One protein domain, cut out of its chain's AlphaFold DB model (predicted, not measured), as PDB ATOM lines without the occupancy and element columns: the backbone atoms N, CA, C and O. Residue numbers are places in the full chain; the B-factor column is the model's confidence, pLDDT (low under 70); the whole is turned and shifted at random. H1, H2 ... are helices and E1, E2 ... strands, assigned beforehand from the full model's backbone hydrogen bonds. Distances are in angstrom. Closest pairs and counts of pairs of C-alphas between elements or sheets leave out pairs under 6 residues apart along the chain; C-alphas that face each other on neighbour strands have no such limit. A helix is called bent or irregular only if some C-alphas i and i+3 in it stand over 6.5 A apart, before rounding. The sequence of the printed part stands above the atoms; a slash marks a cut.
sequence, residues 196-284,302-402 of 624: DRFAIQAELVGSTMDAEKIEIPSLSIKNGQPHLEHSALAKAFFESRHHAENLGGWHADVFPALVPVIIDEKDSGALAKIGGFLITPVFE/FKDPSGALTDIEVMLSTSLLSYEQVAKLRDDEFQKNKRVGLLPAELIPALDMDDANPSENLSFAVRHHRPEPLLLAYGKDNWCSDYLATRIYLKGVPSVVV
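This is residues 196 to 284 and 302 to 402 of the 624 residues of an uncharacterized protein of Pseudomonas amygdali pv. lachrymans (UniProt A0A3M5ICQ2). A strongly twisted sheet of five strands has helices packed round it: H5 on one face, H7 and H8 on the opposite face, and H6 across E5. To one side, H10 packs between H2 and H3, and H3 reaches the sheet with one end. The hairpin E1 and E2 makes one end of the longest axis; at the other lies Trp 383, in the long unnamed stretch 379 to 402, beyond H1 and H11. The printed part has 190 residues with eleven named helices and five strands, in the order H1 H2 E1 E2 H3 H4 E3 H5 E4 H6 H7 H8 E5 H9 H10 H11; the sheet, E2 E1 E3 E5 E4, is mixed, and the class is mixed, helices and strands. The whole is compact, with a radius of gyration of the C-alphas of 15.9 A and spans of 52 by 35 by 29 A.

Find C-alpha 196 at (18.287, 49.343, 7.839), where H1 begins; it runs to residue 202, and H2 follows over residues 204 to 212. Next come E1, residues 218 to 222, and E2, residues 225 to 229. Look then for H3, residues 232 to 247, the longest helix at 22.6 A, and for H4, residues 250 to 254. E3, residues 258 to 264, measures 18.6 A and is joined by a tight link, with 0 residues between them, to H5, residues 265 to 273, which is irregular: C-alphas 266 and 269 are 7.5 A apart. From C-alpha 277 at (47.900, 45.101, -2.987), E4 runs 20.5 A to residue 284. After the cut, read H6 at residues 311 to 318, H7 at 323 to 330 and H8 at 334 to 337. E5, residues 338 to 344, measures 19.3 A. H9, residues 345 to 350, is only just irregular, with C-alphas 346 and 349 6.9 A apart. H10 holds residues 360 to 367, and H11, residues 372 to 378, ends at (28.116, 34.893, -3.086).

Start in the sheet, where E3 and E5 are antiparallel: N 261 and O 341 are 2.8 A apart, within hydrogen-bond range. On one side of E3 is E1, parallel to it, with N 219 and O 262 at 2.8 A. The hairpin E1 and E2 is antiparallel, with N 220 and O 227 at 2.9 A. E4 is antiparallel to E5, with N 277 and O 342 at 2.9 A. E3, H5 and E4 form a split strand-helix-strand unit, two strands running the same way with E5 between them; its crossover is right-handed. H6 has a height over the sheet of 9.6 A. H7 stands up from the sheet, over E4. H3 only grazes the sheet with residues 233 to 238. It touches H10 at a steep tilt of 52 degrees, the same way, closest at C-alphas 240 and 367, 4.7 A. H10 touches H2 at a shallow tilt of 22 degrees, opposite ways, closest at C-alphas 205 and 365, 5.1 A. H3 also touches H9 with residues 234 to 241, closest at C-alphas 238 and 345, 5.8 A, and touches H4 only at the corner, closest at C-alphas 245 and 252, 5.0 A. H11 touches H1, about perpendicular at 81 degrees, closest at C-alphas 202 and 373, 7.5 A. Every O i to N i+4 pair is within hydrogen-bond range in H1, H2, H4, H6, H7, H10 and H11; H3 has 10 of 12, H5 0 of 5 but 4 of 6 O i to N i+3 pairs, H9 0 of 2 but 2 of 3, and H8 is too short for an i+4 pair.

The two C-alphas farthest apart are those of Asn 223 and Trp 383, 51.9 A. Residues 285 to 301 are not printed, and C-alphas 284 and 302 are 10.1 A apart across the cut. Of the links printed whole, none is long. The mean pLDDT of the printed part is 77.0; it is under 70 at residues 196 to 202, 243 to 254, 284 and 372 to 402.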
ATOM      1  N   ASP A 196      17.679  49.052   6.537       50.69
ATOM      2  CA  ASP A 196      18.287  49.343   7.839       50.69
ATOM      3  C   ASP A 196      19.152  48.191   8.364       50.69
ATOM      4  O   ASP A 196      20.236  48.419   8.896       50.69
ATOM      5  N   ARG A 197      18.738  46.934   8.167       54.59
ATOM      6  CA  ARG A 197      19.547  45.776   8.590       54.59
ATOM      7  C   ARG A 197      20.803  45.638   7.760       54.59
ATOM      8  O   ARG A 197      21.850  45.277   8.285       54.59
ATOM      9  N   PHE A 198      20.677  45.912   6.468       55.16
ATOM     10  CA  PHE A 198      21.803  45.911   5.560       55.16
ATOM     11  C   PHE A 198      22.800  47.022   5.941       55.16
ATOM     12  O   PHE A 198      23.986  46.748   6.118       55.16
ATOM     13  N   ALA A 199      22.310  48.244   6.158       56.72
ATOM     14  CA  ALA A 199      23.119  49.396   6.540       56.72
ATOM     15  C   ALA A 199      23.850  49.169   7.873       56.72
ATOM     16  O   ALA A 199      25.036  49.455   7.991       56.72
ATOM     17  N   ILE A 200      23.182  48.569   8.858       61.31
ATOM     18  CA  ILE A 200      23.774  48.276  10.171       61.31
ATOM     19  C   ILE A 200      24.813  47.140  10.103       61.31
ATOM     20  O   ILE A 200      25.674  47.054  10.973       61.31
ATOM     21  N   GLN A 201      24.755  46.265   9.096       65.06
ATOM     22  CA  GLN A 201      25.660  45.115   8.985       65.06
ATOM     23  C   GLN A 201      26.855  45.393   8.065       65.06
ATOM     24  O   GLN A 201      27.993  45.140   8.450       65.06
ATOM     25  N   ALA A 202      26.615  45.959   6.881       66.81
ATOM     26  CA  ALA A 202      27.638  46.156   5.856       66.81
ATOM     27  C   ALA A 202      28.011  47.628   5.597       66.81
ATOM     28  O   ALA A 202      29.085  47.864   5.057       66.81
ATOM     29  N   GLU A 203      27.184  48.610   5.980       72.62
ATOM     30  CA  GLU A 203      27.500  50.047   5.825       72.62
ATOM     31  C   GLU A 203      27.863  50.738   7.144       72.62
ATOM     32  O   GLU A 203      28.117  51.941   7.166       72.62
ATOM     33  N   LEU A 204      27.875  50.023   8.268       79.19
ATOM     34  CA  LEU A 204      28.005  50.655   9.581       79.19
ATOM     35  C   LEU A 204      29.294  51.477   9.697       79.19
ATOM     36  O   LEU A 204      29.274  52.600  10.197       79.19
ATOM     37  N   VAL A 205      30.403  50.941   9.182       87.81
ATOM     38  CA  VAL A 205      31.687  51.648   9.149       87.81
ATOM     39  C   VAL A 205      31.620  52.843   8.200       87.81
ATOM     40  O   VAL A 205      31.889  53.960   8.632       87.81
ATOM     41  N   GLY A 206      31.189  52.634   6.952       85.44
ATOM     42  CA  GLY A 206      31.090  53.691   5.943       85.44
ATOM     43  C   GLY A 206      30.205  54.864   6.378       85.44
ATOM     44  O   GLY A 206      30.637  56.011   6.342       85.44
ATOM     45  N   SER A 207      29.002  54.581   6.879       81.38
ATOM     46  CA  SER A 207      28.074  55.599   7.393       81.38
ATOM     47  C   SER A 207      28.626  56.352   8.604       81.38
ATOM     48  O   SER A 207      28.433  57.562   8.717       81.38
ATOM     49  N   THR A 208      29.356  55.669   9.494       88.25
ATOM     50  CA  THR A 208      30.036  56.317  10.624       88.25
ATOM     51  C   THR A 208      31.161  57.226  10.134       88.25
ATOM     52  O   THR A 208      31.289  58.353  10.611       88.25
ATOM     53  N   MET A 209      31.945  56.774   9.150       91.06
ATOM     54  CA  MET A 209      32.988  57.592   8.535       91.06
ATOM     55  C   MET A 209      32.406  58.853   7.897       91.06
ATOM     56  O   MET A 209      32.934  59.935   8.132       91.06
ATOM     57  N   ASP A 210      31.302  58.747   7.158       86.12
ATOM     58  CA  ASP A 210      30.673  59.904   6.516       86.12
ATOM     59  C   ASP A 210      30.073  60.875   7.548       86.12
ATOM     60  O   ASP A 210      30.286  62.089   7.459       86.12
ATOM     61  N   ALA A 211      29.400  60.358   8.585       86.44
ATOM     62  CA  ALA A 211      28.824  61.167   9.662       86.44
ATOM     63  C   ALA A 211      29.889  61.938  10.463       86.44
ATOM     64  O   ALA A 211      29.684  63.100  10.826       86.44
ATOM     65  N   GLU A 212      31.036  61.308  10.722       90.12
ATOM     66  CA  GLU A 212      32.145  61.895  11.481       90.12
ATOM     67  C   GLU A 212      33.218  62.549  10.595       90.12
ATOM     68  O   GLU A 212      34.180  63.117  11.112       90.12
ATOM     69  N   LYS A 213      33.033  62.531   9.267       90.56
ATOM     70  CA  LYS A 213      33.977  63.043   8.258       90.56
ATOM     71  C   LYS A 213      35.373  62.423   8.368       90.56
ATOM     72  O   LYS A 213      36.383  63.107   8.203       90.56
ATOM     73  N   ILE A 214      35.429  61.128   8.660       92.50
ATOM     74  CA  ILE A 214      36.664  60.349   8.684       92.50
ATOM     75  C   ILE A 214      37.062  60.022   7.247       92.50
ATOM     76  O   ILE A 214      36.302  59.417   6.494       92.50
ATOM     77  N   GLU A 215      38.270  60.417   6.867       92.94
ATOM     78  CA  GLU A 215      38.808  60.141   5.539       92.94
ATOM     79  C   GLU A 215      39.365  58.713   5.439       92.94
ATOM     80  O   GLU A 215      39.758  58.095   6.431       92.94
ATOM     81  N   ILE A 216      39.405  58.184   4.213       94.25
ATOM     82  CA  ILE A 216      40.056  56.902   3.921       94.25
ATOM     83  C   ILE A 216      41.568  57.081   4.135       94.25
ATOM     84  O   ILE A 216      42.121  58.053   3.608       94.25
ATOM     85  N   PRO A 217      42.254  56.162   4.844       94.69
ATOM     86  CA  PRO A 217      43.686  56.278   5.092       94.69
ATOM     87  C   PRO A 217      44.477  56.471   3.796       94.69
ATOM     88  O   PRO A 217      44.250  55.769   2.810       94.69
ATOM     89  N   SER A 218      45.422  57.408   3.793       93.94
ATOM     90  CA  SER A 218      46.238  57.734   2.623       93.94
ATOM     91  C   SER A 218      47.685  57.333   2.865       93.94
ATOM     92  O   SER A 218      48.352  57.862   3.752       93.94
ATOM     93  N   LEU A 219      48.188  56.395   2.069       91.50
ATOM     94  CA  LEU A 219      49.579  55.972   2.118       91.50
ATOM     95  C   LEU A 219      50.433  56.895   1.243       91.50
ATOM     96  O   LEU A 219      50.120  57.156   0.084       91.50
ATOM     97  N   SER A 220      51.549  57.362   1.790       89.75
ATOM     98  CA  SER A 220      52.545  58.168   1.083       89.75
ATOM     99  C   SER A 220      53.958  57.737   1.473       89.75
ATOM    100  O   SER A 220      54.151  57.000   2.441       89.75
ATOM    101  N   ILE A 221      54.970  58.189   0.729       84.69
ATOM    102  CA  ILE A 221      56.372  58.018   1.122       84.69
ATOM    103  C   ILE A 221      56.909  59.341   1.668       84.69
ATOM    104  O   ILE A 221      57.131  60.290   0.915       84.69
ATOM    105  N   LYS A 222      57.183  59.391   2.976       83.06
ATOM    106  CA  LYS A 222      57.849  60.523   3.636       83.06
ATOM    107  C   LYS A 222      59.261  60.114   4.035       83.06
ATOM    108  O   LYS A 222      59.465  59.117   4.715       83.06
ATOM    109  N   ASN A 223      60.265  60.868   3.584       80.75
ATOM    110  CA  ASN A 223      61.681  60.613   3.892       80.75
ATOM    111  C   ASN A 223      62.151  59.172   3.586       80.75
ATOM    112  O   ASN A 223      63.012  58.628   4.273       80.75
ATOM    113  N   GLY A 224      61.584  58.547   2.548       76.56
ATOM    114  CA  GLY A 224      61.904  57.171   2.161       76.56
ATOM    115  C   GLY A 224      61.227  56.088   3.005       76.56
ATOM    116  O   GLY A 224      61.477  54.910   2.754       76.56
ATOM    117  N   GLN A 225      60.367  56.458   3.958       83.88
ATOM    118  CA  GLN A 225      59.563  55.535   4.752       83.88
ATOM    119  C   GLN A 225      58.071  55.642   4.391       83.88
ATOM    120  O   GLN A 225      57.592  56.736   4.078       83.88
ATOM    121  N   PRO A 226      57.333  54.519   4.396       87.81
ATOM    122  CA  PRO A 226      55.882  54.523   4.258       87.81
ATOM    123  C   PRO A 226      55.237  55.247   5.443       87.81
ATOM    124  O   PRO A 226      55.498  54.898   6.594       87.81
ATOM    125  N   HIS A 227      54.393  56.226   5.142       90.62
ATOM    126  CA  HIS A 227      53.662  57.020   6.117       90.62
ATOM    127  C   HIS A 227      52.166  56.998   5.797       90.62
ATOM    128  O   HIS A 227      51.778  57.258   4.653       90.62
ATOM    129  N   LEU A 228      51.339  56.706   6.799       91.75
ATOM    130  CA  LEU A 228      49.887  56.642   6.681       91.75
ATOM    131  C   LEU A 228      49.244  57.893   7.298       91.75
ATOM    132  O   LEU A 228      49.253  58.084   8.515       91.75
ATOM    133  N   GLU A 229      48.673  58.732   6.441       93.12
ATOM    134  CA  GLU A 229      47.830  59.866   6.827       93.12
ATOM    135  C   GLU A 229      46.378  59.402   6.999       93.12
ATOM    136  O   GLU A 229      45.965  58.392   6.421       93.12
ATOM    137  N   HIS A 230      45.593  60.147   7.774       94.38
ATOM    138  CA  HIS A 230      44.206  59.826   8.111       94.38
ATOM    139  C   HIS A 230      44.086  58.440   8.768       94.38
ATOM    140  O   HIS A 230      43.206  57.639   8.450       94.38
ATOM    141  N   SER A 231      44.995  58.132   9.699       93.69
ATOM    142  CA  SER A 231      45.189  56.773  10.225       93.69
ATOM    143  C   SER A 231      44.076  56.259  11.155       93.69
ATOM    144  O   SER A 231      44.132  55.105  11.581       93.69
ATOM    145  N   ALA A 232      43.042  57.057  11.448       94.25
ATOM    146  CA  ALA A 232      41.982  56.714  12.400       94.25
ATOM    147  C   ALA A 232      41.277  55.382  12.070       94.25
ATOM    148  O   ALA A 232      41.168  54.522  12.944       94.25
ATOM    149  N   LEU A 233      40.861  55.166  10.812       94.44
ATOM    150  CA  LEU A 233      40.234  53.903  10.391       94.44
ATOM    151  C   LEU A 233      41.197  52.717  10.533       94.44
ATOM    152  O   LEU A 233      40.809  51.666  11.037       94.44
ATOM    153  N   ALA A 234      42.454  52.884  10.116       92.44
ATOM    154  CA  ALA A 234      43.460  51.827  10.184       92.44
ATOM    155  C   ALA A 234      43.760  51.415  11.635       92.44
ATOM    156  O   ALA A 234      43.855  50.224  11.932       92.44
ATOM    157  N   LYS A 235      43.829  52.383  12.556       92.00
ATOM    158  CA  LYS A 235      43.985  52.128  13.995       92.00
ATOM    159  C   LYS A 235      42.764  51.415  14.584       92.00
ATOM    160  O   LYS A 235      42.938  50.366  15.201       92.00
ATOM    161  N   ALA A 236      41.544  51.902  14.322       92.31
ATOM    162  CA  ALA A 236      40.306  51.235  14.759       92.31
ATOM    163  C   ALA A 236      40.221  49.789  14.253       92.31
ATOM    164  O   ALA A 236      39.826  48.884  14.987       92.31
ATOM    165  N   PHE A 237      40.606  49.569  12.996       91.38
ATOM    166  CA  PHE A 237      40.623  48.258  12.361       91.38
ATOM    167  C   PHE A 237      41.629  47.307  13.002       91.38
ATOM    168  O   PHE A 237      41.265  46.180  13.339       91.38
ATOM    169  N   PHE A 238      42.859  47.766  13.243       88.38
ATOM    170  CA  PHE A 238      43.873  46.971  13.928       88.38
ATOM    171  C   PHE A 238      43.428  46.570  15.347       88.38
ATOM    172  O   PHE A 238      43.494  45.396  15.708       88.38
ATOM    173  N   GLU A 239      42.897  47.517  16.126       85.19
ATOM    174  CA  GLU A 239      42.366  47.252  17.472       85.19
ATOM    175  C   GLU A 239      41.201  46.251  17.450       85.19
ATOM    176  O   GLU A 239      41.118  45.339  18.279       85.19
ATOM    177  N   SER A 240      40.300  46.407  16.481       81.81
ATOM    178  CA  SER A 240      39.090  45.594  16.351       81.81
ATOM    179  C   SER A 240      39.368  44.181  15.857       81.81
ATOM    180  O   SER A 240      38.668  43.257  16.264       81.81
ATOM    181  N   ARG A 241      40.405  43.974  15.038       76.31
ATOM    182  CA  ARG A 241      40.781  42.644  14.546       76.31
ATOM    183  C   ARG A 241      41.104  41.685  15.691       76.31
ATOM    184  O   ARG A 241      40.603  40.566  15.709       76.31
ATOM    185  N   HIS A 242      41.844  42.143  16.698       70.81
ATOM    186  CA  HIS A 242      42.105  41.341  17.896       70.81
ATOM    187  C   HIS A 242      40.827  41.016  18.676       70.81
ATOM    188  O   HIS A 242      40.701  39.938  19.255       70.81
ATOM    189  N   HIS A 243      39.856  41.931  18.693       68.50
ATOM    190  CA  HIS A 243      38.551  41.655  19.282       68.50
ATOM    191  C   HIS A 243      37.801  40.579  18.486       68.50
ATOM    192  O   HIS A 243      37.336  39.613  19.082       68.50
ATOM    193  N   ALA A 244      37.748  40.690  17.156       65.69
ATOM    194  CA  ALA A 244      37.109  39.705  16.286       65.69
ATOM    195  C   ALA A 244      37.746  38.306  16.408       65.69
ATOM    196  O   ALA A 244      37.028  37.313  16.526       65.69
ATOM    197  N   GLU A 245      39.080  38.227  16.477       65.19
ATOM    198  CA  GLU A 245      39.832  36.986  16.723       65.19
ATOM    199  C   GLU A 245      39.461  36.346  18.075       65.19
ATOM    200  O   GLU A 245      39.264  35.134  18.152       65.19
ATOM    201  N   ASN A 246      39.288  37.156  19.129       62.72
ATOM    202  CA  ASN A 246      38.863  36.683  20.453       62.72
ATOM    203  C   ASN A 246      37.401  36.211  20.493       62.72
ATOM    204  O   ASN A 246      37.065  35.324  21.280       62.72
ATOM    205  N   LEU A 247      36.529  36.796  19.664       57.50
ATOM    206  CA  LEU A 247      35.139  36.358  19.519       57.50
ATOM    207  C   LEU A 247      35.040  34.985  18.834       57.50
ATOM    208  O   LEU A 247      34.134  34.209  19.145       57.50
ATOM    209  N   GLY A 248      35.992  34.672  17.949       57.06
ATOM    210  CA  GLY A 248      36.117  33.382  17.280       57.06
ATOM    211  C   GLY A 248      34.950  33.026  16.348       57.06
ATOM    212  O   GLY A 248      34.008  33.790  16.123       57.06
ATOM    213  N   GLY A 249      35.023  31.818  15.783       61.34
ATOM    214  CA  GLY A 249      34.023  31.298  14.849       61.34
ATOM    215  C   GLY A 249      33.909  32.131  13.570       61.34
ATOM    216  O   GLY A 249      34.863  32.775  13.147       61.34
ATOM    217  N   TRP A 250      32.708  32.158  12.991       56.03
ATOM    218  CA  TRP A 250      32.445  32.798  11.700       56.03
ATOM    219  C   TRP A 250      32.861  34.273  11.637       56.03
ATOM    220  O   TRP A 250      33.259  34.740  10.583       56.03
ATOM    221  N   HIS A 251      32.804  35.018  12.745       60.22
ATOM    222  CA  HIS A 251      33.206  36.426  12.738       60.22
ATOM    223  C   HIS A 251      34.706  36.604  12.486       60.22
ATOM    224  O   HIS A 251      35.083  37.480  11.720       60.22
ATOM    225  N   ALA A 252      35.545  35.749  13.076       65.50
ATOM    226  CA  ALA A 252      36.978  35.742  12.800       65.50
ATOM    227  C   ALA A 252      37.278  35.289  11.358       65.50
ATOM    228  O   ALA A 252      38.231  35.772  10.758       65.50
ATOM    229  N   ASP A 253      36.439  34.412  10.791       64.94
ATOM    230  CA  ASP A 253      36.602  33.889   9.427       64.94
ATOM    231  C   ASP A 253      36.223  34.904   8.328       64.94
ATOM    232  O   ASP A 253      36.638  34.754   7.180       64.94
ATOM    233  N   VAL A 254      35.405  35.914   8.655       68.06
ATOM    234  CA  VAL A 254      34.808  36.847   7.674       68.06
ATOM    235  C   VAL A 254      35.126  38.316   7.926       68.06
ATOM    236  O   VAL A 254      34.814  39.157   7.080       68.06
ATOM    237  N   PHE A 255      35.718  38.643   9.076       77.00
ATOM    238  CA  PHE A 255      36.226  39.984   9.324       77.00
ATOM    239  C   PHE A 255      37.272  40.322   8.252       77.00
ATOM    240  O   PHE A 255      38.120  39.474   7.956       77.00
ATOM    241  N   PRO A 256      37.234  41.519   7.641       80.44
ATOM    242  CA  PRO A 256      38.181  41.842   6.586       80.44
ATOM    243  C   PRO A 256      39.623  41.714   7.087       80.44
ATOM    244  O   PRO A 256      39.940  42.129   8.199       80.44
ATOM    245  N   ALA A 257      40.507  41.132   6.275       85.31
ATOM    246  CA  ALA A 257      41.921  40.970   6.629       85.31
ATOM    247  C   ALA A 257      42.775  42.186   6.230       85.31
ATOM    248  O   ALA A 257      43.868  42.395   6.770       85.31
ATOM    249  N   LEU A 258      42.272  42.990   5.289       91.38
ATOM    250  CA  LEU A 258      42.960  44.133   4.707       91.38
ATOM    251  C   LEU A 258      42.128  45.404   4.913       91.38
ATOM    252  O   LEU A 258      40.900  45.373   4.835       91.38
ATOM    253  N   VAL A 259      42.809  46.527   5.129       92.81
ATOM    254  CA  VAL A 259      42.198  47.858   5.207       92.81
ATOM    255  C   VAL A 259      42.354  48.583   3.863       92.81
ATOM    256  O   VAL A 259      43.444  48.545   3.279       92.81
ATOM    257  N   PRO A 260      41.304  49.237   3.336       93.50
ATOM    258  CA  PRO A 260      41.415  50.043   2.131       93.50
ATOM    259  C   PRO A 260      42.230  51.308   2.402       93.50
ATOM    260  O   PRO A 260      42.028  51.994   3.404       93.50
ATOM    261  N   VAL A 261      43.139  51.623   1.483       94.88
ATOM    262  CA  VAL A 261      43.984  52.818   1.521       94.88
ATOM    263  C   VAL A 261      43.989  53.517   0.166       94.88
ATOM    264  O   VAL A 261      43.861  52.888  -0.884       94.88
ATOM    265  N   ILE A 262      44.166  54.830   0.172       95.00
ATOM    266  CA  ILE A 262      44.414  55.631  -1.025       95.00
ATOM    267  C   ILE A 262      45.923  55.782  -1.197       95.00
ATOM    268  O   ILE A 262      46.641  55.966  -0.220       95.00
ATOM    269  N   ILE A 263      46.414  55.727  -2.432       92.81
ATOM    270  CA  ILE A 263      47.823  55.989  -2.730       92.81
ATOM    271  C   ILE A 263      47.955  56.879  -3.960       92.81
ATOM    272  O   ILE A 263      47.191  56.746  -4.917       92.81
ATOM    273  N   ASP A 264      48.925  57.789  -3.953       91.00
ATOM    274  CA  ASP A 264      49.280  58.530  -5.161       91.00
ATOM    275  C   ASP A 264      49.831  57.558  -6.217       91.00
ATOM    276  O   ASP A 264      50.615  56.658  -5.912       91.00
ATOM    277  N   GLU A 265      49.487  57.773  -7.489       87.44
ATOM    278  CA  GLU A 265      49.912  56.899  -8.594       87.44
ATOM    279  C   GLU A 265      51.439  56.732  -8.657       87.44
ATOM    280  O   GLU A 265      51.951  55.636  -8.888       87.44
ATOM    281  N   LYS A 266      52.178  57.815  -8.388       85.75
ATOM    282  CA  LYS A 266      53.651  57.833  -8.364       85.75
ATOM    283  C   LYS A 266      54.247  56.925  -7.274       85.75
ATOM    284  O   LYS A 266      55.364  56.442  -7.435       85.75
ATOM    285  N   ASP A 267      53.499  56.692  -6.195       84.88
ATOM    286  CA  ASP A 267      53.919  55.941  -5.009       84.88
ATOM    287  C   ASP A 267      53.305  54.528  -4.973       84.88
ATOM    288  O   ASP A 267      53.617  53.736  -4.086       84.88
ATOM    289  N   SER A 268      52.495  54.162  -5.972       83.19
ATOM    290  CA  SER A 268      51.839  52.849  -6.097       83.19
ATOM    291  C   SER A 268      52.812  51.665  -5.983       83.19
ATOM    292  O   SER A 268      52.528  50.677  -5.306       83.19
ATOM    293  N   GLY A 269      54.015  51.786  -6.556       80.38
ATOM    294  CA  GLY A 269      55.071  50.771  -6.456       80.38
ATOM    295  C   GLY A 269      55.648  50.591  -5.044       80.38
ATOM    296  O   GLY A 269      56.321  49.593  -4.782       80.38
ATOM    297  N   ALA A 270      55.414  51.533  -4.127       77.00
ATOM    298  CA  ALA A 270      55.818  51.420  -2.730       77.00
ATOM    299  C   ALA A 270      54.866  50.534  -1.914       77.00
ATOM    300  O   ALA A 270      55.328  49.851  -1.001       77.00
ATOM    301  N   LEU A 271      53.581  50.473  -2.283       84.44
ATOM    302  CA  LEU A 271      52.593  49.611  -1.629       84.44
ATOM    303  C   LEU A 271      53.000  48.134  -1.704       84.44
ATOM    304  O   LEU A 271      53.023  47.438  -0.692       84.44
ATOM    305  N   ALA A 272      53.426  47.675  -2.883       82.25
ATOM    306  CA  ALA A 272      53.894  46.303  -3.071       82.25
ATOM    307  C   ALA A 272      55.151  45.986  -2.236       82.25
ATOM    308  O   ALA A 272      55.307  44.869  -1.750       82.25
ATOM    309  N   LYS A 273      56.043  46.967  -2.018       80.69
ATOM    310  CA  LYS A 273      57.268  46.776  -1.214       80.69
ATOM    311  C   LYS A 273      56.979  46.529   0.260       80.69
ATOM    312  O   LYS A 273      57.798  45.905   0.927       80.69
ATOM    313  N   ILE A 274      55.848  47.026   0.752       84.50
ATOM    314  CA  ILE A 274      55.404  46.781   2.123       84.50
ATOM    315  C   ILE A 274      54.431  45.608   2.220       84.50
ATOM    316  O   ILE A 274      54.003  45.302   3.317       84.50
ATOM    317  N   GLY A 275      54.109  44.926   1.115       85.31
ATOM    318  CA  GLY A 275      53.200  43.776   1.106       85.31
ATOM    319  C   GLY A 275      51.717  44.125   0.942       85.31
ATOM    320  O   GLY A 275      50.873  43.275   1.198       85.31
ATOM    321  N   GLY A 276      51.390  45.353   0.528       91.06
ATOM    322  CA  GLY A 276      50.030  45.728   0.139       91.06
ATOM    323  C   GLY A 276      49.715  45.408  -1.327       91.06
ATOM    324  O   GLY A 276      50.611  45.151  -2.136       91.06
ATOM    325  N   PHE A 277      48.433  45.483  -1.677       93.56
ATOM    326  CA  PHE A 277      47.900  45.101  -2.987       93.56
ATOM    327  C   PHE A 277      47.215  46.287  -3.657       93.56
ATOM    328  O   PHE A 277      46.420  46.970  -3.021       93.56
ATOM    329  N   LEU A 278      47.494  46.538  -4.934       92.94
ATOM    330  CA  LEU A 278      46.729  47.517  -5.711       92.94
ATOM    331  C   LEU A 278      45.447  46.863  -6.210       92.94
ATOM    332  O   LEU A 278      45.491  45.737  -6.694       92.94
ATOM    333  N   ILE A 279      44.332  47.583  -6.151       91.19
ATOM    334  CA  ILE A 279      43.068  47.136  -6.736       91.19
ATOM    335  C   ILE A 279      42.604  48.125  -7.800       91.19
ATOM    336  O   ILE A 279      42.866  49.327  -7.720       91.19
ATOM    337  N   THR A 280      41.920  47.617  -8.819       88.50
ATOM    338  CA  THR A 280      41.404  48.424  -9.928       88.50
ATOM    339  C   THR A 280      39.888  48.333 -10.005       88.50
ATOM    340  O   THR A 280      39.327  47.276  -9.698       88.50
ATOM    341  N   PRO A 281      39.202  49.423 -10.397       85.50
ATOM    342  CA  PRO A 281      37.771  49.381 -10.649       85.50
ATOM    343  C   PRO A 281      37.410  48.295 -11.664       85.50
ATOM    344  O   PRO A 281      38.117  48.068 -12.650       85.50
ATOM    345  N   VAL A 282      36.281  47.641 -11.420       77.69
ATOM    346  CA  VAL A 282      35.679  46.670 -12.331       77.69
ATOM    347  C   VAL A 282      34.257  47.103 -12.616       77.69
ATOM    348  O   VAL A 282      33.481  47.319 -11.680       77.69
ATOM    349  N   PHE A 283      33.951  47.207 -13.907       72.25
ATOM    350  CA  PHE A 283      32.648  47.615 -14.434       72.25
ATOM    351  C   PHE A 283      31.873  46.448 -15.054       72.25
ATOM    352  O   PHE A 283      30.658  46.528 -15.212       72.25
ATOM    353  N   GLU A 284      32.564  45.345 -15.354       68.06
ATOM    354  CA  GLU A 284      31.984  44.145 -15.948       68.06
ATOM    355  C   GLU A 284      32.458  42.884 -15.231       68.06
ATOM    356  O   GLU A 284      33.613  42.790 -14.815       68.06
ATOM    357  N   PHE A 302      35.793  46.340  -7.194       83.38
ATOM    358  CA  PHE A 302      37.206  46.313  -7.544       83.38
ATOM    359  C   PHE A 302      37.680  44.872  -7.742       83.38
ATOM    360  O   PHE A 302      37.041  43.941  -7.258       83.38
ATOM    361  N   LYS A 303      38.822  44.703  -8.408       85.81
ATOM    362  CA  LYS A 303      39.578  43.446  -8.449       85.81
ATOM    363  C   LYS A 303      41.048  43.696  -8.184       85.81
ATOM    364  O   LYS A 303      41.548  44.796  -8.426       85.81
ATOM    365  N   ASP A 304      41.745  42.650  -7.775       87.94
ATOM    366  CA  ASP A 304      43.201  42.625  -7.812       87.94
ATOM    367  C   ASP A 304      43.680  42.201  -9.217       87.94
ATOM    368  O   ASP A 304      43.439  41.065  -9.635       87.94
ATOM    369  N   PRO A 305      44.369  43.076  -9.977       84.75
ATOM    370  CA  PRO A 305      44.889  42.735 -11.297       84.75
ATOM    371  C   PRO A 305      46.025  41.701 -11.258       84.75
ATOM    372  O   PRO A 305      46.335  41.120 -12.298       84.75
ATOM    373  N   SER A 306      46.665  41.480 -10.105       84.38
ATOM    374  CA  SER A 306      47.738  40.492  -9.951       84.38
ATOM    375  C   SER A 306      47.222  39.067  -9.719       84.38
ATOM    376  O   SER A 306      47.960  38.110  -9.960       84.38
ATOM    377  N   GLY A 307      45.961  38.924  -9.295       83.62
ATOM    378  CA  GLY A 307      45.349  37.644  -8.933       83.62
ATOM    379  C   GLY A 307      45.880  37.042  -7.627       83.62
ATOM    380  O   GLY A 307      45.695  35.849  -7.397       83.62
ATOM    381  N   ALA A 308      46.567  37.834  -6.798       88.25
ATOM    382  CA  ALA A 308      47.034  37.425  -5.479       88.25
ATOM    383  C   ALA A 308      45.895  37.398  -4.448       88.25
ATOM    384  O   ALA A 308      45.927  36.572  -3.540       88.25
ATOM    385  N   LEU A 309      44.900  38.272  -4.610       85.50
ATOM    386  CA  LEU A 309      43.676  38.304  -3.817       85.50
ATOM    387  C   LEU A 309      42.497  37.727  -4.596       85.50
ATOM    388  O   LEU A 309      42.333  37.965  -5.794       85.50
ATOM    389  N   THR A 310      41.637  37.005  -3.888       83.00
ATOM    390  CA  THR A 310      40.333  36.585  -4.401       83.00
ATOM    391  C   THR A 310      39.348  37.756  -4.427       83.00
ATOM    392  O   THR A 310      39.448  38.690  -3.629       83.00
ATOM    393  N   ASP A 311      38.332  37.682  -5.291       75.19
ATOM    394  CA  ASP A 311      37.250  38.680  -5.336       75.19
ATOM    395  C   ASP A 311      36.560  38.838  -3.969       75.19
ATOM    396  O   ASP A 311      36.202  39.943  -3.569       75.19
ATOM    397  N   ILE A 312      36.454  37.743  -3.205       77.44
ATOM    398  CA  ILE A 312      35.905  37.740  -1.843       77.44
ATOM    399  C   ILE A 312      36.757  38.595  -0.901       77.44
ATOM    400  O   ILE A 312      36.215  39.393  -0.141       77.44
ATOM    401  N   GLU A 313      38.081  38.453  -0.939       82.75
ATOM    402  CA  GLU A 313      38.978  39.243  -0.089       82.75
ATOM    403  C   GLU A 313      38.910  40.730  -0.439       82.75
ATOM    404  O   GLU A 313      38.854  41.572   0.461       82.75
ATOM    405  N   VAL A 314      38.843  41.064  -1.731       84.50
ATOM    406  CA  VAL A 314      38.680  42.451  -2.190       84.50
ATOM    407  C   VAL A 314      37.324  43.016  -1.754       84.50
ATOM    408  O   VAL A 314      37.261  44.135  -1.237       84.50
ATOM    409  N   MET A 315      36.249  42.238  -1.885       80.69
ATOM    410  CA  MET A 315      34.908  42.608  -1.425       80.69
ATOM    411  C   MET A 315      34.871  42.891   0.073       80.69
ATOM    412  O   MET A 315      34.429  43.957   0.499       80.69
ATOM    413  N   LEU A 316      35.340  41.941   0.886       81.12
ATOM    414  CA  LEU A 316      35.324  42.082   2.338       81.12
ATOM    415  C   LEU A 316      36.151  43.297   2.762       81.12
ATOM    416  O   LEU A 316      35.691  44.097   3.570       81.12
ATOM    417  N   SER A 317      37.317  43.511   2.159       86.88
ATOM    418  CA  SER A 317      38.179  44.656   2.481       86.88
ATOM    419  C   SER A 317      37.546  45.997   2.100       86.88
ATOM    420  O   SER A 317      37.622  46.966   2.851       86.88
ATOM    421  N   THR A 318      36.855  46.063   0.960       86.19
ATOM    422  CA  THR A 318      36.177  47.290   0.510       86.19
ATOM    423  C   THR A 318      34.830  47.532   1.195       86.19
ATOM    424  O   THR A 318      34.326  48.651   1.153       86.19
ATOM    425  N   SER A 319      34.279  46.539   1.905       82.25
ATOM    426  CA  SER A 319      33.033  46.675   2.675       82.25
ATOM    427  C   SER A 319      33.108  47.670   3.840       82.25
ATOM    428  O   SER A 319      32.072  48.078   4.346       82.25
ATOM    429  N   LEU A 320      34.310  48.095   4.245       87.25
ATOM    430  CA  LEU A 320      34.503  49.136   5.263       87.25
ATOM    431  C   LEU A 320      34.131  50.543   4.769       87.25
ATOM    432  O   LEU A 320      33.903  51.434   5.579       87.25
ATOM    433  N   LEU A 321      34.100  50.755   3.453       86.19
ATOM    434  CA  LEU A 321      33.807  52.053   2.845       86.19
ATOM    435  C   LEU A 321      32.303  52.242   2.669       86.19
ATOM    436  O   LEU A 321      31.589  51.251   2.555       86.19
ATOM    437  N   SER A 322      31.810  53.475   2.578       78.75
ATOM    438  CA  SER A 322      30.430  53.743   2.142       78.75
ATOM    439  C   SER A 322      30.280  53.643   0.622       78.75
ATOM    440  O   SER A 322      31.258  53.503  -0.122       78.75
ATOM    441  N   TYR A 323      29.045  53.695   0.136       70.94
ATOM    442  CA  TYR A 323      28.773  53.808  -1.297       70.94
ATOM    443  C   TYR A 323      29.376  55.034  -1.956       70.94
ATOM    444  O   TYR A 323      30.053  54.912  -2.975       70.94
ATOM    445  N   GLU A 324      29.147  56.202  -1.363       75.88
ATOM    446  CA  GLU A 324      29.657  57.472  -1.872       75.88
ATOM    447  C   GLU A 324      31.179  57.425  -1.996       75.88
ATOM    448  O   GLU A 324      31.757  57.853  -2.998       75.88
ATOM    449  N   GLN A 325      31.832  56.826  -1.003       83.50
ATOM    450  CA  GLN A 325      33.269  56.611  -1.005       83.50
ATOM    451  C   GLN A 325      33.702  55.672  -2.133       83.50
ATOM    452  O   GLN A 325      34.602  56.024  -2.892       83.50
ATOM    453  N   VAL A 326      33.061  54.511  -2.301       81.94
ATOM    454  CA  VAL A 326      33.385  53.574  -3.392       81.94
ATOM    455  C   VAL A 326      33.161  54.204  -4.769       81.94
ATOM    456  O   VAL A 326      34.034  54.097  -5.631       81.94
ATOM    457  N   ALA A 327      32.048  54.908  -4.969       77.00
ATOM    458  CA  ALA A 327      31.745  55.636  -6.198       77.00
ATOM    459  C   ALA A 327      32.815  56.692  -6.500       77.00
ATOM    460  O   ALA A 327      33.368  56.738  -7.600       77.00
ATOM    461  N   LYS A 328      33.194  57.493  -5.498       84.00
ATOM    462  CA  LYS A 328      34.260  58.494  -5.620       84.00
ATOM    463  C   LYS A 328      35.615  57.866  -5.928       84.00
ATOM    464  O   LYS A 328      36.374  58.415  -6.718       84.00
ATOM    465  N   LEU A 329      35.934  56.722  -5.327       87.69
ATOM    466  CA  LEU A 329      37.170  56.001  -5.617       87.69
ATOM    467  C   LEU A 329      37.198  55.446  -7.045       87.69
ATOM    468  O   LEU A 329      38.280  55.197  -7.558       87.69
ATOM    469  N   ARG A 330      36.052  55.223  -7.689       84.31
ATOM    470  CA  ARG A 330      35.961  54.679  -9.056       84.31
ATOM    471  C   ARG A 330      35.853  55.762 -10.125       84.31
ATOM    472  O   ARG A 330      36.052  55.454 -11.295       84.31
ATOM    473  N   ASP A 331      35.587  56.998  -9.715       84.94
ATOM    474  CA  ASP A 331      35.504  58.159 -10.591       84.94
ATOM    475  C   ASP A 331      36.797  58.394 -11.392       84.94
ATOM    476  O   ASP A 331      37.919  58.166 -10.917       84.94
ATOM    477  N   ASP A 332      36.637  58.891 -12.616       82.56
ATOM    478  CA  ASP A 332      37.743  59.080 -13.552       82.56
ATOM    479  C   ASP A 332      38.712  60.179 -13.084       82.56
ATOM    480  O   ASP A 332      39.921  60.078 -13.324       82.56
ATOM    481  N   GLU A 333      38.229  61.222 -12.391       84.81
ATOM    482  CA  GLU A 333      39.105  62.268 -11.851       84.81
ATOM    483  C   GLU A 333      39.974  61.722 -10.719       84.81
ATOM    484  O   GLU A 333      41.176  62.012 -10.664       84.81
ATOM    485  N   PHE A 334      39.395  60.888  -9.850       88.75
ATOM    486  CA  PHE A 334      40.139  60.211  -8.792       88.75
ATOM    487  C   PHE A 334      41.211  59.288  -9.384       88.75
ATOM    488  O   PHE A 334      42.400  59.406  -9.058       88.75
ATOM    489  N   GLN A 335      40.813  58.430 -10.325       87.12
ATOM    490  CA  GLN A 335      41.696  57.470 -10.988       87.12
ATOM    491  C   GLN A 335      42.760  58.128 -11.883       87.12
ATOM    492  O   GLN A 335      43.658  57.453 -12.385       87.12
ATOM    493  N   LYS A 336      42.741  59.444 -12.092       86.56
ATOM    494  CA  LYS A 336      43.789  60.115 -12.870       86.56
ATOM    495  C   LYS A 336      45.139  60.141 -12.155       86.56
ATOM    496  O   LYS A 336      46.172  59.984 -12.800       86.56
ATOM    497  N   ASN A 337      45.132  60.374 -10.843       86.38
ATOM    498  CA  ASN A 337      46.353  60.623 -10.065       86.38
ATOM    499  C   ASN A 337      46.472  59.753  -8.813       86.38
ATOM    500  O   ASN A 337      47.518  59.770  -8.165       86.38
ATOM    501  N   LYS A 338      45.414  59.021  -8.462       92.62
ATOM    502  CA  LYS A 338      45.359  58.186  -7.270       92.62
ATOM    503  C   LYS A 338      44.931  56.771  -7.630       92.62
ATOM    504  O   LYS A 338      44.263  56.532  -8.637       92.62
ATOM    505  N   ARG A 339      45.330  55.832  -6.784       92.25
ATOM    506  CA  ARG A 339      44.939  54.426  -6.819       92.25
ATOM    507  C   ARG A 339      44.374  54.020  -5.477       92.25
ATOM    508  O   ARG A 339      44.608  54.671  -4.458       92.25
ATOM    509  N   VAL A 340      43.645  52.916  -5.505       93.12
ATOM    510  CA  VAL A 340      43.156  52.250  -4.308       93.12
ATOM    511  C   VAL A 340      44.065  51.062  -4.035       93.12
ATOM    512  O   VAL A 340      44.408  50.297  -4.940       93.12
ATOM    513  N   GLY A 341      44.483  50.940  -2.786       93.50
ATOM    514  CA  GLY A 341      45.259  49.828  -2.279       93.50
ATOM    515  C   GLY A 341      44.534  49.120  -1.145       93.50
ATOM    516  O   GLY A 341      43.636  49.678  -0.521       93.50
ATOM    517  N   LEU A 342      44.960  47.898  -0.859       94.19
ATOM    518  CA  LEU A 342      44.578  47.132   0.315       94.19
ATOM    519  C   LEU A 342      45.842  46.830   1.119       94.19
ATOM    520  O   LEU A 342      46.812  46.283   0.587       94.19
ATOM    521  N   LEU A 343      45.835  47.211   2.392       92.62
ATOM    522  CA  LEU A 343      46.957  47.033   3.306       92.62
ATOM    523  C   LEU A 343      46.625  45.940   4.336       92.62
ATOM    524  O   LEU A 343      45.606  46.050   5.021       92.62
ATOM    525  N   PRO A 344      47.469  44.908   4.497       90.19
ATOM    526  CA  PRO A 344      47.311  43.927   5.568       90.19
ATOM    527  C   PRO A 344      47.311  44.546   6.966       90.19
ATOM    528  O   PRO A 344      48.163  45.378   7.288       90.19
ATOM    529  N   ALA A 345      46.379  44.105   7.817       83.88
ATOM    530  CA  ALA A 345      46.240  44.646   9.169       83.88
ATOM    531  C   ALA A 345      47.521  44.492  10.002       83.88
ATOM    532  O   ALA A 345      47.858  45.385  10.777       83.88
ATOM    533  N   GLU A 346      48.249  43.378   9.840       84.25
ATOM    534  CA  GLU A 346      49.432  43.090  10.662       84.25
ATOM    535  C   GLU A 346      50.580  44.076  10.414       84.25
ATOM    536  O   GLU A 346      51.502  44.169  11.222       84.25
ATOM    537  N   LEU A 347      50.531  44.816   9.305       85.50
ATOM    538  CA  LEU A 347      51.554  45.785   8.932       85.50
ATOM    539  C   LEU A 347      51.292  47.174   9.510       85.50
ATOM    540  O   LEU A 347      52.234  47.954   9.633       85.50
ATOM    541  N   ILE A 348      50.047  47.479   9.892       86.62
ATOM    542  CA  ILE A 348      49.636  48.796  10.401       86.62
ATOM    543  C   ILE A 348      50.518  49.268  11.574       86.62
ATOM    544  O   ILE A 348      50.975  50.409  11.525       86.62
ATOM    545  N   PRO A 349      50.859  48.436  12.584       83.50
ATOM    546  CA  PRO A 349      51.679  48.879  13.718       83.50
ATOM    547  C   PRO A 349      53.119  49.258  13.362       83.50
ATOM    548  O   PRO A 349      53.790  49.909  14.159       83.50
ATOM    549  N   ALA A 350      53.619  48.807  12.208       84.31
ATOM    550  CA  ALA A 350      54.981  49.072  11.758       84.31
ATOM    551  C   ALA A 350      55.089  50.328  10.876       84.31
ATOM    552  O   ALA A 350      56.200  50.711  10.504       84.31
ATOM    553  N   LEU A 351      53.960  50.947  10.517       87.25
ATOM    554  CA  LEU A 351      53.926  52.161   9.710       87.25
ATOM    555  C   LEU A 351      54.142  53.405  10.571       87.25
ATOM    556  O   LEU A 351      53.669  53.487  11.704       87.25
ATOM    557  N   ASP A 352      54.810  54.402   9.994       89.75
ATOM    558  CA  ASP A 352      54.758  55.760  10.523       89.75
ATOM    559  C   ASP A 352      53.349  56.318  10.269       89.75
ATOM    560  O   ASP A 352      52.833  56.218   9.155       89.75
ATOM    561  N   MET A 353      52.689  56.852  11.294       91.19
ATOM    562  CA  MET A 353      51.283  57.267  11.230       91.19
ATOM    563  C   MET A 353      51.114  58.662  11.817       91.19
ATOM    564  O   MET A 353      51.844  59.056  12.723       91.19
ATOM    565  N   ASP A 354      50.122  59.399  11.329       91.06
ATOM    566  CA  ASP A 354      49.702  60.642  11.973       91.06
ATOM    567  C   ASP A 354      49.049  60.410  13.355       91.06
ATOM    568  O   ASP A 354      48.712  59.289  13.748       91.06
ATOM    569  N   ASP A 355      48.838  61.489  14.111       88.12
ATOM    570  CA  ASP A 355      48.244  61.448  15.458       88.12
ATOM    571  C   ASP A 355      46.708  61.259  15.447       88.12
ATOM    572  O   ASP A 355      46.051  61.413  16.479       88.12
ATOM    573  N   ALA A 356      46.104  60.926  14.298       88.00
ATOM    574  CA  ALA A 356      44.663  60.718  14.196       88.00
ATOM    575  C   ALA A 356      44.252  59.493  15.024       88.00
ATOM    576  O   ALA A 356      44.692  58.380  14.744       88.00
ATOM    577  N   ASN A 357      43.424  59.681  16.050       89.25
ATOM    578  CA  ASN A 357      42.930  58.592  16.894       89.25
ATOM    579  C   ASN A 357      41.487  58.242  16.520       89.25
ATOM    580  O   ASN A 357      40.719  59.149  16.184       89.25
ATOM    581  N   PRO A 358      41.103  56.957  16.575       91.44
ATOM    582  CA  PRO A 358      39.731  56.567  16.300       91.44
ATOM    583  C   PRO A 358      38.782  57.084  17.386       91.44
ATOM    584  O   PRO A 358      39.115  57.094  18.573       91.44
ATOM    585  N   SER A 359      37.593  57.526  16.975       92.94
ATOM    586  CA  SER A 359      36.507  57.867  17.896       92.94
ATOM    587  C   SER A 359      35.902  56.598  18.511       92.94
ATOM    588  O   SER A 359      36.033  55.502  17.961       92.94
ATOM    589  N   GLU A 360      35.179  56.736  19.626       89.69
ATOM    590  CA  GLU A 360      34.455  55.604  20.226       89.69
ATOM    591  C   GLU A 360      33.446  54.983  19.249       89.69
ATOM    592  O   GLU A 360      33.322  53.760  19.186       89.69
ATOM    593  N   ASN A 361      32.766  55.811  18.450       88.88
ATOM    594  CA  ASN A 361      31.797  55.347  17.459       88.88
ATOM    595  C   ASN A 361      32.471  54.609  16.303       88.88
ATOM    596  O   ASN A 361      31.971  53.564  15.898       88.88
ATOM    597  N   LEU A 362      33.603  55.108  15.790       91.31
ATOM    598  CA  LEU A 362      34.347  54.434  14.725       91.31
ATOM    599  C   LEU A 362      34.894  53.092  15.218       91.31
ATOM    600  O   LEU A 362      34.722  52.078  14.544       91.31
ATOM    601  N   SER A 363      35.485  53.052  16.414       89.12
ATOM    602  CA  SER A 363      35.954  51.798  17.010       89.12
ATOM    603  C   SER A 363      34.806  50.816  17.251       89.12
ATOM    604  O   SER A 363      34.964  49.624  17.001       89.12
ATOM    605  N   PHE A 364      33.636  51.291  17.691       86.12
ATOM    606  CA  PHE A 364      32.434  50.465  17.806       86.12
ATOM    607  C   PHE A 364      31.978  49.930  16.441       86.12
ATOM    608  O   PHE A 364      31.753  48.729  16.298       86.12
ATOM    609  N   ALA A 365      31.877  50.798  15.432       86.94
ATOM    610  CA  ALA A 365      31.427  50.443  14.092       86.94
ATOM    611  C   ALA A 365      32.332  49.385  13.455       86.94
ATOM    612  O   ALA A 365      31.837  48.399  12.918       86.94
ATOM    613  N   VAL A 366      33.652  49.554  13.566       87.69
ATOM    614  CA  VAL A 366      34.621  48.604  13.016       87.69
ATOM    615  C   VAL A 366      34.607  47.291  13.798       87.69
ATOM    616  O   VAL A 366      34.577  46.231  13.185       87.69
ATOM    617  N   ARG A 367      34.535  47.325  15.135       80.81
ATOM    618  CA  ARG A 367      34.425  46.121  15.983       80.81
ATOM    619  C   ARG A 367      33.187  45.285  15.678       80.81
ATOM    620  O   ARG A 367      33.239  44.060  15.752       80.81
ATOM    621  N   HIS A 368      32.077  45.944  15.368       77.75
ATOM    622  CA  HIS A 368      30.797  45.304  15.076       77.75
ATOM    623  C   HIS A 368      30.481  45.282  13.581       77.75
ATOM    624  O   HIS A 368      29.324  45.088  13.221       77.75
ATOM    625  N   HIS A 369      31.489  45.434  12.716       79.50
ATOM    626  CA  HIS A 369      31.316  45.302  11.273       79.50
ATOM    627  C   HIS A 369      30.958  43.857  10.909       79.50
ATOM    628  O   HIS A 369      31.631  42.910  11.332       79.50
ATOM    629  N   ARG A 370      29.879  43.680  10.144       73.06
ATOM    630  CA  ARG A 370      29.258  42.382   9.849       73.06
ATOM    631  C   ARG A 370      29.038  42.213   8.337       73.06
ATOM    632  O   ARG A 370      27.906  42.298   7.855       73.06
ATOM    633  N   PRO A 371      30.098  41.951   7.549       70.25
ATOM    634  CA  PRO A 371      29.983  41.812   6.098       70.25
ATOM    635  C   PRO A 371      29.395  40.457   5.654       70.25
ATOM    636  O   PRO A 371      29.378  40.150   4.463       70.25
ATOM    637  N   GLU A 372      28.898  39.620   6.570       65.62
ATOM    638  CA  GLU A 372      28.352  38.290   6.285       65.62
ATOM    639  C   GLU A 372      27.251  38.259   5.209       65.62
ATOM    640  O   GLU A 372      27.274  37.329   4.393       65.62
ATOM    641  N   PRO A 373      26.324  39.239   5.119       62.69
ATOM    642  CA  PRO A 373      25.357  39.293   4.022       62.69
ATOM    643  C   PRO A 373      26.011  39.290   2.635       62.69
ATOM    644  O   PRO A 373      25.460  38.699   1.704       62.69
ATOM    645  N   LEU A 374      27.208  39.877   2.498       62.81
ATOM    646  CA  LEU A 374      27.960  39.903   1.243       62.81
ATOM    647  C   LEU A 374      28.454  38.498   0.855       62.81
ATOM    648  O   LEU A 374      28.324  38.079  -0.294       62.81
ATOM    649  N   LEU A 375      28.936  37.714   1.826       63.62
ATOM    650  CA  LEU A 375      29.347  36.319   1.611       63.62
ATOM    651  C   LEU A 375      28.162  35.399   1.323       63.62
ATOM    652  O   LEU A 375      28.242  34.511   0.474       63.62
ATOM    653  N   LEU A 376      27.040  35.616   2.011       56.59
ATOM    654  CA  LEU A 376      25.805  34.878   1.767       56.59
ATOM    655  C   LEU A 376      25.259  35.141   0.360       56.59
ATOM    656  O   LEU A 376      24.740  34.206  -0.255       56.59
ATOM    657  N   ALA A 377      25.414  36.361  -0.162       54.00
ATOM    658  CA  ALA A 377      25.060  36.704  -1.535       54.00
ATOM    659  C   ALA A 377      25.943  35.997  -2.583       54.00
ATOM    660  O   ALA A 377      25.464  35.707  -3.679       54.00
ATOM    661  N   TYR A 378      27.186  35.644  -2.231       51.19
ATOM    662  CA  TYR A 378      28.116  34.893  -3.086       51.19
ATOM    663  C   TYR A 378      27.746  33.395  -3.233       51.19
ATOM    664  O   TYR A 378      28.214  32.701  -4.138       51.19
ATOM    665  N   GLY A 379      26.886  32.859  -2.357       52.66
ATOM    666  CA  GLY A 379      26.488  31.447  -2.361       52.66
ATOM    667  C   GLY A 379      25.526  31.064  -3.500       52.66
ATOM    668  O   GLY A 379      24.456  31.650  -3.645       52.66
ATOM    669  N   LYS A 380      25.850  29.996  -4.251       45.28
ATOM    670  CA  LYS A 380      25.105  29.502  -5.438       45.28
ATOM    671  C   LYS A 380      23.635  29.093  -5.224       45.28
ATOM    672  O   LYS A 380      22.932  28.907  -6.209       45.28
ATOM    673  N   ASP A 381      23.153  28.972  -3.991       46.84
ATOM    674  CA  ASP A 381      21.781  28.529  -3.690       46.84
ATOM    675  C   ASP A 381      21.039  29.475  -2.738       46.84
ATOM    676  O   ASP A 381      19.991  29.119  -2.193       46.84
ATOM    677  N   ASN A 382      21.568  30.681  -2.509       42.84
ATOM    678  CA  ASN A 382      21.031  31.569  -1.489       42.84
ATOM    679  C   ASN A 382      20.041  32.586  -2.066       42.84
ATOM    680  O   ASN A 382      20.295  33.223  -3.083       42.84
ATOM    681  N   TRP A 383      18.892  32.711  -1.408       39.84
ATOM    682  CA  TRP A 383      17.773  33.548  -1.839       39.84
ATOM    683  C   TRP A 383      17.895  34.968  -1.289       39.84
ATOM    684  O   TRP A 383      17.251  35.866  -1.809       39.84
ATOM    685  N   CYS A 384      18.762  35.190  -0.294       38.56
ATOM    686  CA  CYS A 384      19.003  36.503   0.307       38.56
ATOM    687  C   CYS A 384      19.464  37.548  -0.726       38.56
ATOM    688  O   CYS A 384      19.031  38.692  -0.665       38.56
ATOM    689  N   SER A 385      20.259  37.144  -1.728       43.53
ATOM    690  CA  SER A 385      20.701  38.020  -2.826       43.53
ATOM    691  C   SER A 385      19.564  38.501  -3.728       43.53
ATOM    692  O   SER A 385      19.736  39.493  -4.431       43.53
ATOM    693  N   ASP A 386      18.415  37.814  -3.719       40.47
ATOM    694  CA  ASP A 386      17.256  38.210  -4.512       40.47
ATOM    695  C   ASP A 386      16.410  39.313  -3.843       40.47
ATOM    696  O   ASP A 386      15.620  39.953  -4.534       40.47
ATOM    697  N   TYR A 387      16.590  39.539  -2.533       39.53
ATOM    698  CA  TYR A 387      15.812  40.481  -1.710       39.53
ATOM    699  C   TYR A 387      16.632  41.644  -1.148       39.53
ATOM    700  O   TYR A 387      16.065  42.533  -0.515       39.53
ATOM    701  N   LEU A 388      17.951  41.659  -1.356       44.03
ATOM    702  CA  LEU A 388      18.721  42.876  -1.140       44.03
ATOM    703  C   LEU A 388      18.229  43.894  -2.169       44.03
ATOM    704  O   LEU A 388      18.489  43.719  -3.357       44.03
ATOM    705  N   ALA A 389      17.543  44.945  -1.710       37.25
ATOM    706  CA  ALA A 389      17.078  46.069  -2.536       37.25
ATOM    707  C   ALA A 389      18.205  46.719  -3.368       37.25
ATOM    708  O   ALA A 389      17.967  47.504  -4.276       37.25
ATOM    709  N   THR A 390      19.448  46.356  -3.067       40.72
ATOM    710  CA  THR A 390      20.669  46.923  -3.592       40.72
ATOM    711  C   THR A 390      21.590  45.811  -4.109       40.72
ATOM    712  O   THR A 390      22.653  45.554  -3.547       40.72
ATOM    713  N   ARG A 391      21.231  45.107  -5.190       45.53
ATOM    714  CA  ARG A 391      22.147  44.118  -5.814       45.53
ATOM    715  C   ARG A 391      23.442  44.755  -6.348       45.53
ATOM    716  O   ARG A 391      24.437  44.057  -6.524       45.53
ATOM    717  N   ILE A 392      23.434  46.076  -6.545       45.25
ATOM    718  CA  ILE A 392      24.596  46.929  -6.852       45.25
ATOM    719  C   ILE A 392      25.466  47.182  -5.598       45.25
ATOM    720  O   ILE A 392      26.648  47.479  -5.741       45.25
ATOM    721  N   TYR A 393      24.937  46.969  -4.377       44.72
ATOM    722  CA  TYR A 393      25.675  47.101  -3.103       44.72
ATOM    723  C   TYR A 393      26.914  46.248  -3.049       44.72
ATOM    724  O   TYR A 393      27.860  46.590  -2.354       44.72
ATOM    725  N   LEU A 394      26.891  45.101  -3.716       51.22
ATOM    726  CA  LEU A 394      27.870  44.061  -3.507       51.22
ATOM    727  C   LEU A 394      29.245  44.481  -4.063       51.22
ATOM    728  O   LEU A 394      29.643  44.089  -5.158       51.22
ATOM    729  N   LYS A 395      29.955  45.299  -3.275       51.41
ATOM    730  CA  LYS A 395      31.315  45.797  -3.466       51.41
ATOM    731  C   LYS A 395      32.188  44.588  -3.758       51.41
ATOM    732  O   LYS A 395      32.520  43.871  -2.839       51.41
ATOM    733  N   GLY A 396      32.502  44.300  -5.017       39.06
ATOM    734  CA  GLY A 396      33.338  43.143  -5.372       39.06
ATOM    735  C   GLY A 396      32.633  41.781  -5.489       39.06
ATOM    736  O   GLY A 396      33.318  40.765  -5.410       39.06
ATOM    737  N   VAL A 397      31.307  41.713  -5.691       38.81
ATOM    738  CA  VAL A 397      30.640  40.440  -6.046       38.81
ATOM    739  C   VAL A 397      30.346  40.355  -7.545       38.81
ATOM    740  O   VAL A 397      29.683  41.246  -8.082       38.81
ATOM    741  N   PRO A 398      30.691  39.240  -8.218       37.75
ATOM    742  CA  PRO A 398      30.133  38.915  -9.527       37.75
ATOM    743  C   PRO A 398      28.609  38.809  -9.418       37.75
ATOM    744  O   PRO A 398      28.085  37.978  -8.674       37.75
ATOM    745  N   SER A 399      27.876  39.659 -10.136       35.62
ATOM    746  CA  SER A 399      26.426  39.698  -9.991       35.62
ATOM    747  C   SER A 399      25.787  38.367 -10.439       35.62
ATOM    748  O   SER A 399      26.125  37.743 -11.435       35.62
ATOM    749  N   VAL A 400      24.831  37.886  -9.650       35.91
ATOM    750  CA  VAL A 400      23.841  36.873 -10.045       35.91
ATOM    751  C   VAL A 400      24.350  35.451 -10.363       35.91
ATOM    752  O   VAL A 400      24.693  35.056 -11.476       35.91
ATOM    753  N   VAL A 401      24.115  34.580  -9.384       32.19
ATOM    754  CA  VAL A 401      23.921  33.135  -9.548       32.19
ATOM    755  C   VAL A 401      22.819  32.821 -10.575       32.19
ATOM    756  O   VAL A 401      21.661  33.224 -10.433       32.19
ATOM    757  N   VAL A 402      23.119  31.979 -11.565       27.73
ATOM    758  CA  VAL A 402      22.183  31.489 -12.594       27.73
ATOM    759  C   VAL A 402      21.321  30.303 -12.085       27.73
ATOM    760  O   VAL A 402      21.671  29.139 -12.262       27.73
TER     761      VAL A 402